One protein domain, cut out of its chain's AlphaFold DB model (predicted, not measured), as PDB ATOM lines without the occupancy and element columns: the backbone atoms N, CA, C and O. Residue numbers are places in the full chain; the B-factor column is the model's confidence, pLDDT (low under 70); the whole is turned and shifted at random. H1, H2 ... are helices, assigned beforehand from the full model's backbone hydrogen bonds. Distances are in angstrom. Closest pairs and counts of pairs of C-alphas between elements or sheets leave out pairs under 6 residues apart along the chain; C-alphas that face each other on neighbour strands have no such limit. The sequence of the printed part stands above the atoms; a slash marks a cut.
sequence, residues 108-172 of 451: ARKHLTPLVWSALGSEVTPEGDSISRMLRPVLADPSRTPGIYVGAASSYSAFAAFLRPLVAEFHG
ATOM      1  N   ALA A 108     167.330 149.723 206.347       93.69
ATOM      2  CA  ALA A 108     167.500 148.935 205.122       93.69
ATOM      3  C   ALA A 108     168.655 149.462 204.241       93.69
ATOM      4  O   ALA A 108     169.510 148.691 203.814       93.69
ATOM      5  N   ARG A 109     168.733 150.788 204.046       93.06
ATOM      6  CA  ARG A 109     169.810 151.478 203.312       93.06
ATOM      7  C   ARG A 109     171.162 151.404 204.030       93.06
ATOM      8  O   ARG A 109     172.197 151.435 203.362       93.06
ATOM      9  N   LYS A 110     171.161 151.336 205.365       94.06
ATOM     10  CA  LYS A 110     172.370 151.277 206.195       94.06
ATOM     11  C   LYS A 110     173.037 149.899 206.158       94.06
ATOM     12  O   LYS A 110     174.251 149.822 205.989       94.06
ATOM     13  N   HIS A 111     172.257 148.827 206.310       94.75
ATOM     14  CA  HIS A 111     172.790 147.470 206.483       94.75
ATOM     15  C   HIS A 111     172.899 146.669 205.180       94.75
ATOM     16  O   HIS A 111     173.753 145.789 205.083       94.75
ATOM     17  N   LEU A 112     172.104 146.983 204.150       95.19
ATOM     18  CA  LEU A 112     172.270 146.390 202.822       95.19
ATOM     19  C   LEU A 112     173.414 147.081 202.065       95.19
ATOM     20  O   LEU A 112     173.187 147.806 201.105       95.19
ATOM     21  N   THR A 113     174.660 146.901 202.502       93.88
ATOM     22  CA  THR A 113     175.806 147.512 201.808       93.88
ATOM     23  C   THR A 113     175.955 146.949 200.383       93.88
ATOM     24  O   THR A 113     175.479 145.846 200.102       93.88
ATOM     25  N   PRO A 114     176.662 147.638 199.465       92.00
ATOM     26  CA  PRO A 114     176.957 147.113 198.129       92.00
ATOM     27  C   PRO A 114     177.618 145.728 198.129       92.00
ATOM     28  O   PRO A 114     177.367 144.929 197.229       92.00
ATOM     29  N   LEU A 115     178.418 145.420 199.158       91.88
ATOM     30  CA  LEU A 115     179.008 144.097 199.370       91.88
ATOM     31  C   LEU A 115     177.952 143.048 199.752       91.88
ATOM     32  O   LEU A 115     177.942 141.965 199.174       91.88
ATOM     33  N   VAL A 116     177.043 143.374 200.681       94.81
ATOM     34  CA  VAL A 116     175.943 142.483 201.094       94.81
ATOM     35  C   VAL A 116     174.974 142.246 199.930       94.81
ATOM     36  O   VAL A 116     174.604 141.104 199.666       94.81
ATOM     37  N   TRP A 117     174.631 143.288 199.165       95.19
ATOM     38  CA  TRP A 117     173.837 143.159 197.940       95.19
ATOM     39  C   TRP A 117     174.531 142.280 196.891       95.19
ATOM     40  O   TRP A 117     173.917 141.350 196.376       95.19
ATOM     41  N   SER A 118     175.824 142.494 196.628       93.25
ATOM     42  CA  SER A 118     176.589 141.678 195.674       93.25
ATOM     43  C   SER A 118     176.775 140.213 196.105       93.25
ATOM     44  O   SER A 118     177.215 139.408 195.283       93.25
ATOM     45  N   ALA A 119     176.495 139.875 197.367       92.75
ATOM     46  CA  ALA A 119     176.564 138.514 197.898       92.75
ATOM     47  C   ALA A 119     175.189 137.826 198.005       92.75
ATOM     48  O   ALA A 119     175.137 136.603 197.936       92.75
ATOM     49  N   LEU A 120     174.101 138.588 198.196       95.38
ATOM     50  CA  LEU A 120     172.775 138.055 198.555       95.38
ATOM     51  C   LEU A 120     171.608 138.542 197.676       95.38
ATOM     52  O   LEU A 120     170.512 137.996 197.771       95.38
ATOM     53  N   GLY A 121     171.793 139.561 196.831       91.88
ATOM     54  CA  GLY A 121     170.710 140.175 196.045       91.88
ATOM     55  C   GLY A 121     170.078 139.246 195.000       91.88
ATOM     56  O   GLY A 121     168.906 139.413 194.658       91.88
ATOM     57  N   SER A 122     170.837 138.246 194.535       93.44
ATOM     58  CA  SER A 122     170.391 137.171 193.636       93.44
ATOM     59  C   SER A 122     169.831 135.939 194.347       93.44
ATOM     60  O   SER A 122     169.264 135.074 193.679       93.44
ATOM     61  N   GLU A 123     170.012 135.828 195.663       95.75
ATOM     62  CA  GLU A 123     169.721 134.601 196.400       95.75
ATOM     63  C   GLU A 123     168.237 134.490 196.761       95.75
ATOM     64  O   GLU A 123     167.546 135.484 197.016       95.75
ATOM     65  N   VAL A 124     167.741 133.251 196.754       96.69
ATOM     66  CA  VAL A 124     166.323 132.924 196.927       96.69
ATOM     67  C   VAL A 124     166.182 131.733 197.875       96.69
ATOM     68  O   VAL A 124     166.881 130.732 197.714       96.69
ATOM     69  N   THR A 125     165.287 131.825 198.859       96.19
ATOM     70  CA  THR A 125     165.051 130.739 199.831       96.19
ATOM     71  C   THR A 125     164.232 129.588 199.219       96.19
ATOM     72  O   THR A 125     163.612 129.774 198.167       96.19
ATOM     73  N   PRO A 126     164.168 128.394 199.848       94.69
ATOM     74  CA  PRO A 126     163.343 127.279 199.360       94.69
ATOM     75  C   PRO A 126     161.850 127.612 199.190       94.69
ATOM     76  O   PRO A 126     161.190 127.056 198.318       94.69
ATOM     77  N   GLU A 127     161.328 128.538 199.996       95.19
ATOM     78  CA  GLU A 127     159.956 129.061 199.965       95.19
ATOM     79  C   GLU A 127     159.761 130.153 198.893       95.19
ATOM     80  O   GLU A 127     158.641 130.598 198.643       95.19
ATOM     81  N   GLY A 128     160.844 130.593 198.243       94.81
ATOM     82  CA  GLY A 128     160.834 131.641 197.225       94.81
ATOM     83  C   GLY A 128     161.023 133.061 197.768       94.81
ATOM     84  O   GLY A 128     160.657 134.018 197.067       94.81
ATOM     85  N   ASP A 129     161.553 133.243 198.986       97.25
ATOM     86  CA  ASP A 129     161.823 134.581 199.525       97.25
ATOM     87  C   ASP A 129     163.086 135.216 198.930       97.25
ATOM     88  O   ASP A 129     163.996 134.510 198.510       97.25
ATOM     89  N   SER A 130     163.158 136.548 198.888       97.56
ATOM     90  CA  SER A 130     164.360 137.282 198.468       97.56
ATOM     91  C   SER A 130     164.378 138.707 199.013       97.56
ATOM     92  O   SER A 130     163.328 139.336 199.181       97.56
ATOM     93  N   ILE A 131     165.577 139.269 199.195       97.38
ATOM     94  CA  ILE A 131     165.773 140.678 199.586       97.38
ATOM     95  C   ILE A 131     164.989 141.620 198.646       97.38
ATOM     96  O   ILE A 131     164.347 142.569 199.094       97.38
ATOM     97  N   SER A 132     164.937 141.307 197.347       95.75
ATOM     98  CA  SER A 132     164.161 142.057 196.346       95.75
ATOM     99  C   SER A 132     162.642 142.098 196.605       95.75
ATOM    100  O   SER A 132     161.981 143.037 196.163       95.75
ATOM    101  N   ARG A 133     162.060 141.117 197.318       96.50
ATOM    102  CA  ARG A 133     160.680 141.201 197.835       96.50
ATOM    103  C   ARG A 133     160.641 142.035 199.114       96.50
ATOM    104  O   ARG A 133     159.851 142.973 199.183       96.50
ATOM    105  N   MET A 134     161.515 141.731 200.074       97.69
ATOM    106  CA  MET A 134     161.544 142.377 201.395       97.69
ATOM    107  C   MET A 134     161.629 143.903 201.335       97.69
ATOM    108  O   MET A 134     161.076 144.577 202.200       97.69
ATOM    109  N   LEU A 135     162.327 144.445 200.332       96.81
ATOM    110  CA  LEU A 135     162.545 145.884 200.168       96.81
ATOM    111  C   LEU A 135     161.380 146.644 199.522       96.81
ATOM    112  O   LEU A 135     161.361 147.869 199.614       96.81
ATOM    113  N   ARG A 136     160.420 145.983 198.858       95.69
ATOM    114  CA  ARG A 136     159.313 146.692 198.179       95.69
ATOM    115  C   ARG A 136     158.558 147.676 199.093       95.69
ATOM    116  O   ARG A 136     158.282 148.778 198.623       95.69
ATOM    117  N   PRO A 137     158.287 147.359 200.376       94.25
ATOM    118  CA  PRO A 137     157.532 148.248 201.255       94.25
ATOM    119  C   PRO A 137     158.310 149.530 201.606       94.25
ATOM    120  O   PRO A 137     157.744 150.615 201.495       94.25
ATOM    121  N   VAL A 138     159.617 149.455 201.905       94.19
ATOM    122  CA  VAL A 138     160.478 150.646 202.119       94.19
ATOM    123  C   VAL A 138     160.809 151.391 200.818       94.19
ATOM    124  O   VAL A 138     161.072 152.589 200.844       94.19
ATOM    125  N   LEU A 139     160.764 150.724 199.661       92.69
ATOM    126  CA  LEU A 139     160.872 151.386 198.353       92.69
ATOM    127  C   LEU A 139     159.591 152.158 197.979       92.69
ATOM    128  O   LEU A 139     159.675 153.133 197.235       92.69
ATOM    129  N   ALA A 140     158.429 151.746 198.493       90.38
ATOM    130  CA  ALA A 140     157.161 152.460 198.338       90.38
ATOM    131  C   ALA A 140     156.963 153.567 199.390       90.38
ATOM    132  O   ALA A 140     156.433 154.628 199.066       90.38
ATOM    133  N   ASP A 141     157.414 153.342 200.627       90.31
ATOM    134  CA  ASP A 141     157.365 154.303 201.734       90.31
ATOM    135  C   ASP A 141     158.709 154.352 202.494       90.31
ATOM    136  O   ASP A 141     158.880 153.685 203.523       90.31
ATOM    137  N   PRO A 142     159.678 155.167 202.021       88.38
ATOM    138  CA  PRO A 142     160.991 155.306 202.654       88.38
ATOM    139  C   PRO A 142     160.978 155.961 204.043       88.38
ATOM    140  O   PRO A 142     162.037 156.081 204.658       88.38
ATOM    141  N   SER A 143     159.820 156.414 204.545       87.19
ATOM    142  CA  SER A 143     159.710 156.944 205.912       87.19
ATOM    143  C   SER A 143     159.726 155.835 206.969       87.19
ATOM    144  O   SER A 143     160.063 156.086 208.129       87.19
ATOM    145  N   ARG A 144     159.383 154.598 206.580       85.75
ATOM    146  CA  ARG A 144     159.213 153.478 207.507       85.75
ATOM    147  C   ARG A 144     160.533 152.836 207.893       85.75
ATOM    148  O   ARG A 144     161.355 152.488 207.051       85.75
ATOM    149  N   THR A 145     160.676 152.584 209.190       88.62
ATOM    150  CA  THR A 145     161.790 151.838 209.773       88.62
ATOM    151  C   THR A 145     161.258 150.658 210.600       88.62
ATOM    152  O   THR A 145     160.262 150.833 211.303       88.62
ATOM    153  N   PRO A 146     161.814 149.436 210.472       92.00
ATOM    154  CA  PRO A 146     162.848 149.030 209.514       92.00
ATOM    155  C   PRO A 146     162.349 149.008 208.055       92.00
ATOM    156  O   PRO A 146     163.164 148.939 207.139       92.00
ATOM    157  N   GLY A 147     161.028 149.072 207.841       89.06
ATOM    158  CA  GLY A 147     160.392 149.228 206.525       89.06
ATOM    159  C   GLY A 147     160.394 147.981 205.631       89.06
ATOM    160  O   GLY A 147     159.839 148.025 204.538       89.06
ATOM    161  N   ILE A 148     160.984 146.874 206.079       96.56
ATOM    162  CA  ILE A 148     161.043 145.605 205.342       96.56
ATOM    163  C   ILE A 148     160.171 144.543 206.005       96.56
ATOM    164  O   ILE A 148     159.936 144.597 207.212       96.56
ATOM    165  N   TYR A 149     159.746 143.555 205.219       97.81
ATOM    166  CA  TYR A 149     158.947 142.426 205.690       97.81
ATOM    167  C   TYR A 149     159.494 141.110 205.120       97.81
ATOM    168  O   TYR A 149     159.817 141.029 203.937       97.81
ATOM    169  N   VAL A 150     159.625 140.102 205.977       98.31
ATOM    170  CA  VAL A 150     160.317 138.828 205.749       98.31
ATOM    171  C   VAL A 150     159.300 137.715 205.479       98.31
ATOM    172  O   VAL A 150     158.306 137.604 206.190       98.31
ATOM    173  N   GLY A 151     159.527 136.896 204.448       97.56
ATOM    174  CA  GLY A 151     158.563 135.901 203.966       97.56
ATOM    175  C   GLY A 151     158.626 134.519 204.623       97.56
ATOM    176  O   GLY A 151     157.675 133.754 204.482       97.56
ATOM    177  N   ALA A 152     159.708 134.164 205.319       97.12
ATOM    178  CA  ALA A 152     159.870 132.848 205.943       97.12
ATOM    179  C   ALA A 152     160.857 132.878 207.121       97.12
ATOM    180  O   ALA A 152     161.701 133.769 207.224       97.12
ATOM    181  N   ALA A 153     160.811 131.853 207.977       97.12
ATOM    182  CA  ALA A 153     161.800 131.662 209.039       97.12
ATOM    183  C   ALA A 153     163.224 131.447 208.480       97.12
ATOM    184  O   ALA A 153     164.187 132.016 208.993       97.12
ATOM    185  N   SER A 154     163.351 130.691 207.383       96.25
ATOM    186  CA  SER A 154     164.620 130.425 206.685       96.25
ATOM    187  C   SER A 154     165.318 131.699 206.192       96.25
ATOM    188  O   SER A 154     166.547 131.771 206.179       96.25
ATOM    189  N   SER A 155     164.557 132.739 205.848       97.50
ATOM    190  CA  SER A 155     165.083 134.023 205.398       97.50
ATOM    191  C   SER A 155     165.997 134.684 206.435       97.50
ATOM    192  O   SER A 155     166.986 135.311 206.056       97.50
ATOM    193  N   TYR A 156     165.728 134.514 207.737       96.44
ATOM    194  CA  TYR A 156     166.563 135.080 208.805       96.44
ATOM    195  C   TYR A 156     167.970 134.463 208.870       96.44
ATOM    196  O   TYR A 156     168.908 135.158 209.263       96.44
ATOM    197  N   SER A 157     168.144 133.208 208.434       94.00
ATOM    198  CA  SER A 157     169.466 132.582 208.303       94.00
ATOM    199  C   SER A 157     170.076 132.811 206.915       94.00
ATOM    200  O   SER A 157     171.235 133.215 206.823       94.00
ATOM    201  N   ALA A 158     169.296 132.656 205.838       95.88
ATOM    202  CA  ALA A 158     169.753 132.851 204.458       95.88
ATOM    203  C   ALA A 158     170.261 134.279 204.190       95.88
ATOM    204  O   ALA A 158     171.273 134.464 203.516       95.88
ATOM    205  N   PHE A 159     169.604 135.290 204.766       96.50
ATOM    206  CA  PHE A 159     169.974 136.700 204.623       96.50
ATOM    207  C   PHE A 159     170.540 137.299 205.920       96.50
ATOM    208  O   PHE A 159     170.457 138.510 206.138       96.50
ATOM    209  N   ALA A 160     171.139 136.470 206.786       93.88
ATOM    210  CA  ALA A 160     171.625 136.868 208.109       93.88
ATOM    211  C   ALA A 160     172.553 138.101 208.090       93.88
ATOM    212  O   ALA A 160     172.423 138.968 208.951       93.88
ATOM    213  N   ALA A 161     173.434 138.224 207.090       93.56
ATOM    214  CA  ALA A 161     174.350 139.365 206.948       93.56
ATOM    215  C   ALA A 161     173.644 140.713 206.677       93.56
ATOM    216  O   ALA A 161     174.232 141.764 206.914       93.56
ATOM    217  N   PHE A 162     172.391 140.691 206.212       95.50
ATOM    218  CA  PHE A 162     171.531 141.871 206.092       95.50
ATOM    219  C   PHE A 162     170.605 142.016 207.309       95.50
ATOM    220  O   PHE A 162     170.559 143.074 207.936       95.50
ATOM    221  N   LEU A 163     169.877 140.949 207.656       95.81
ATOM    222  CA  LEU A 163     168.792 141.007 208.635       95.81
ATOM    223  C   LEU A 163     169.283 141.113 210.083       95.81
ATOM    224  O   LEU A 163     168.713 141.888 210.846       95.81
ATOM    225  N   ARG A 164     170.340 140.392 210.481       92.19
ATOM    226  CA  ARG A 164     170.821 140.407 211.875       92.19
ATOM    227  C   ARG A 164     171.312 141.786 212.349       92.19
ATOM    228  O   ARG A 164     170.845 142.208 213.406       92.19
ATOM    229  N   PRO A 165     172.178 142.531 211.627       93.06
ATOM    230  CA  PRO A 165     172.583 143.867 212.074       93.06
ATOM    231  C   PRO A 165     171.425 144.880 212.038       93.06
ATOM    232  O   PRO A 165     171.371 145.760 212.892       93.06
ATOM    233  N   LEU A 166     170.466 144.721 211.116       94.75
ATOM    234  CA  LEU A 166     169.254 145.542 211.041       94.75
ATOM    235  C   LEU A 166     168.302 145.303 212.225       94.75
ATOM    236  O   LEU A 166     167.777 146.264 212.784       94.75
ATOM    237  N   VAL A 167     168.099 144.045 212.630       94.69
ATOM    238  CA  VAL A 167     167.350 143.681 213.849       94.69
ATOM    239  C   VAL A 167     168.058 144.238 215.084       94.69
ATOM    240  O   VAL A 167     167.414 144.872 215.919       94.69
ATOM    241  N   ALA A 168     169.377 144.047 215.183       92.69
ATOM    242  CA  ALA A 168     170.163 144.501 216.325       92.69
ATOM    243  C   ALA A 168     170.080 146.027 216.512       92.69
ATOM    244  O   ALA A 168     169.735 146.496 217.597       92.69
ATOM    245  N   GLU A 169     170.294 146.803 215.442       93.19
ATOM    246  CA  GLU A 169     170.206 148.264 215.504       93.19
ATOM    247  C   GLU A 169     168.777 148.760 215.768       93.19
ATOM    248  O   GLU A 169     168.601 149.677 216.569       93.19
ATOM    249  N   PHE A 170     167.750 148.140 215.170       93.50
ATOM    250  CA  PHE A 170     166.357 148.531 215.415       93.50
ATOM    251  C   PHE A 170     165.958 148.380 216.894       93.50
ATOM    252  O   PHE A 170     165.329 149.272 217.464       93.50
ATOM    253  N   HIS A 171     166.336 147.267 217.533       92.94
ATOM    254  CA  HIS A 171     166.046 147.029 218.953       92.94
ATOM    255  C   HIS A 171     167.095 147.632 219.902       92.94
ATOM    256  O   HIS A 171     166.925 147.550 221.116       92.94
ATOM    257  N   GLY A 172     168.151 148.267 219.386       91.12
ATOM    258  CA  GLY A 172     169.212 148.874 220.195       91.12
ATOM    259  C   GLY A 172     170.002 147.866 221.037       91.12
ATOM    260  O   GLY A 172     170.407 148.198 222.149       91.12
TER     261      GLY A 172
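Overview. This is residues 108 to 172 of the 451 residues of an uncharacterized protein of Thecamonas trahens ATCC 50062 (UniProt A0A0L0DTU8). One longer helix, H6, makes one side of a small body of short helices with few contacts; H1, H2 and H5 lie near it, while H3 and H4 lie on the far side. The 65 printed residues, with helices H1 to H6 in chain order and no named strand, are all helix in class and compact, radius of gyration of the C-alphas 11.0 A, spanning 30 by 23 by 23 A.

Along the chain. H6, residues 160 to 171, is 15.9 A long, ending at C-alpha 171 (166.046, 147.029, 218.953). H1 is residues 108 to 111, from C-alpha 108 (167.500, 148.935, 205.122); H2 114 to 120; H3 131 to 134; H4 136 to 140; H5 155 to 158.

Arrangement. H6 touches H1 with residues 162 to 166 alone, closest C-alphas Phe 162 and His 111, 5.8 A. H6 is apart from H3 and H4. O i to N i+4 pairs are within hydrogen-bond range throughout H2 and H4, and 6 of 8 in H6.

Size, cuts and confidence. The printed part has no cut; the H4 to H5 link, 14 residues, is long. No printed residue is under 70 in pLDDT.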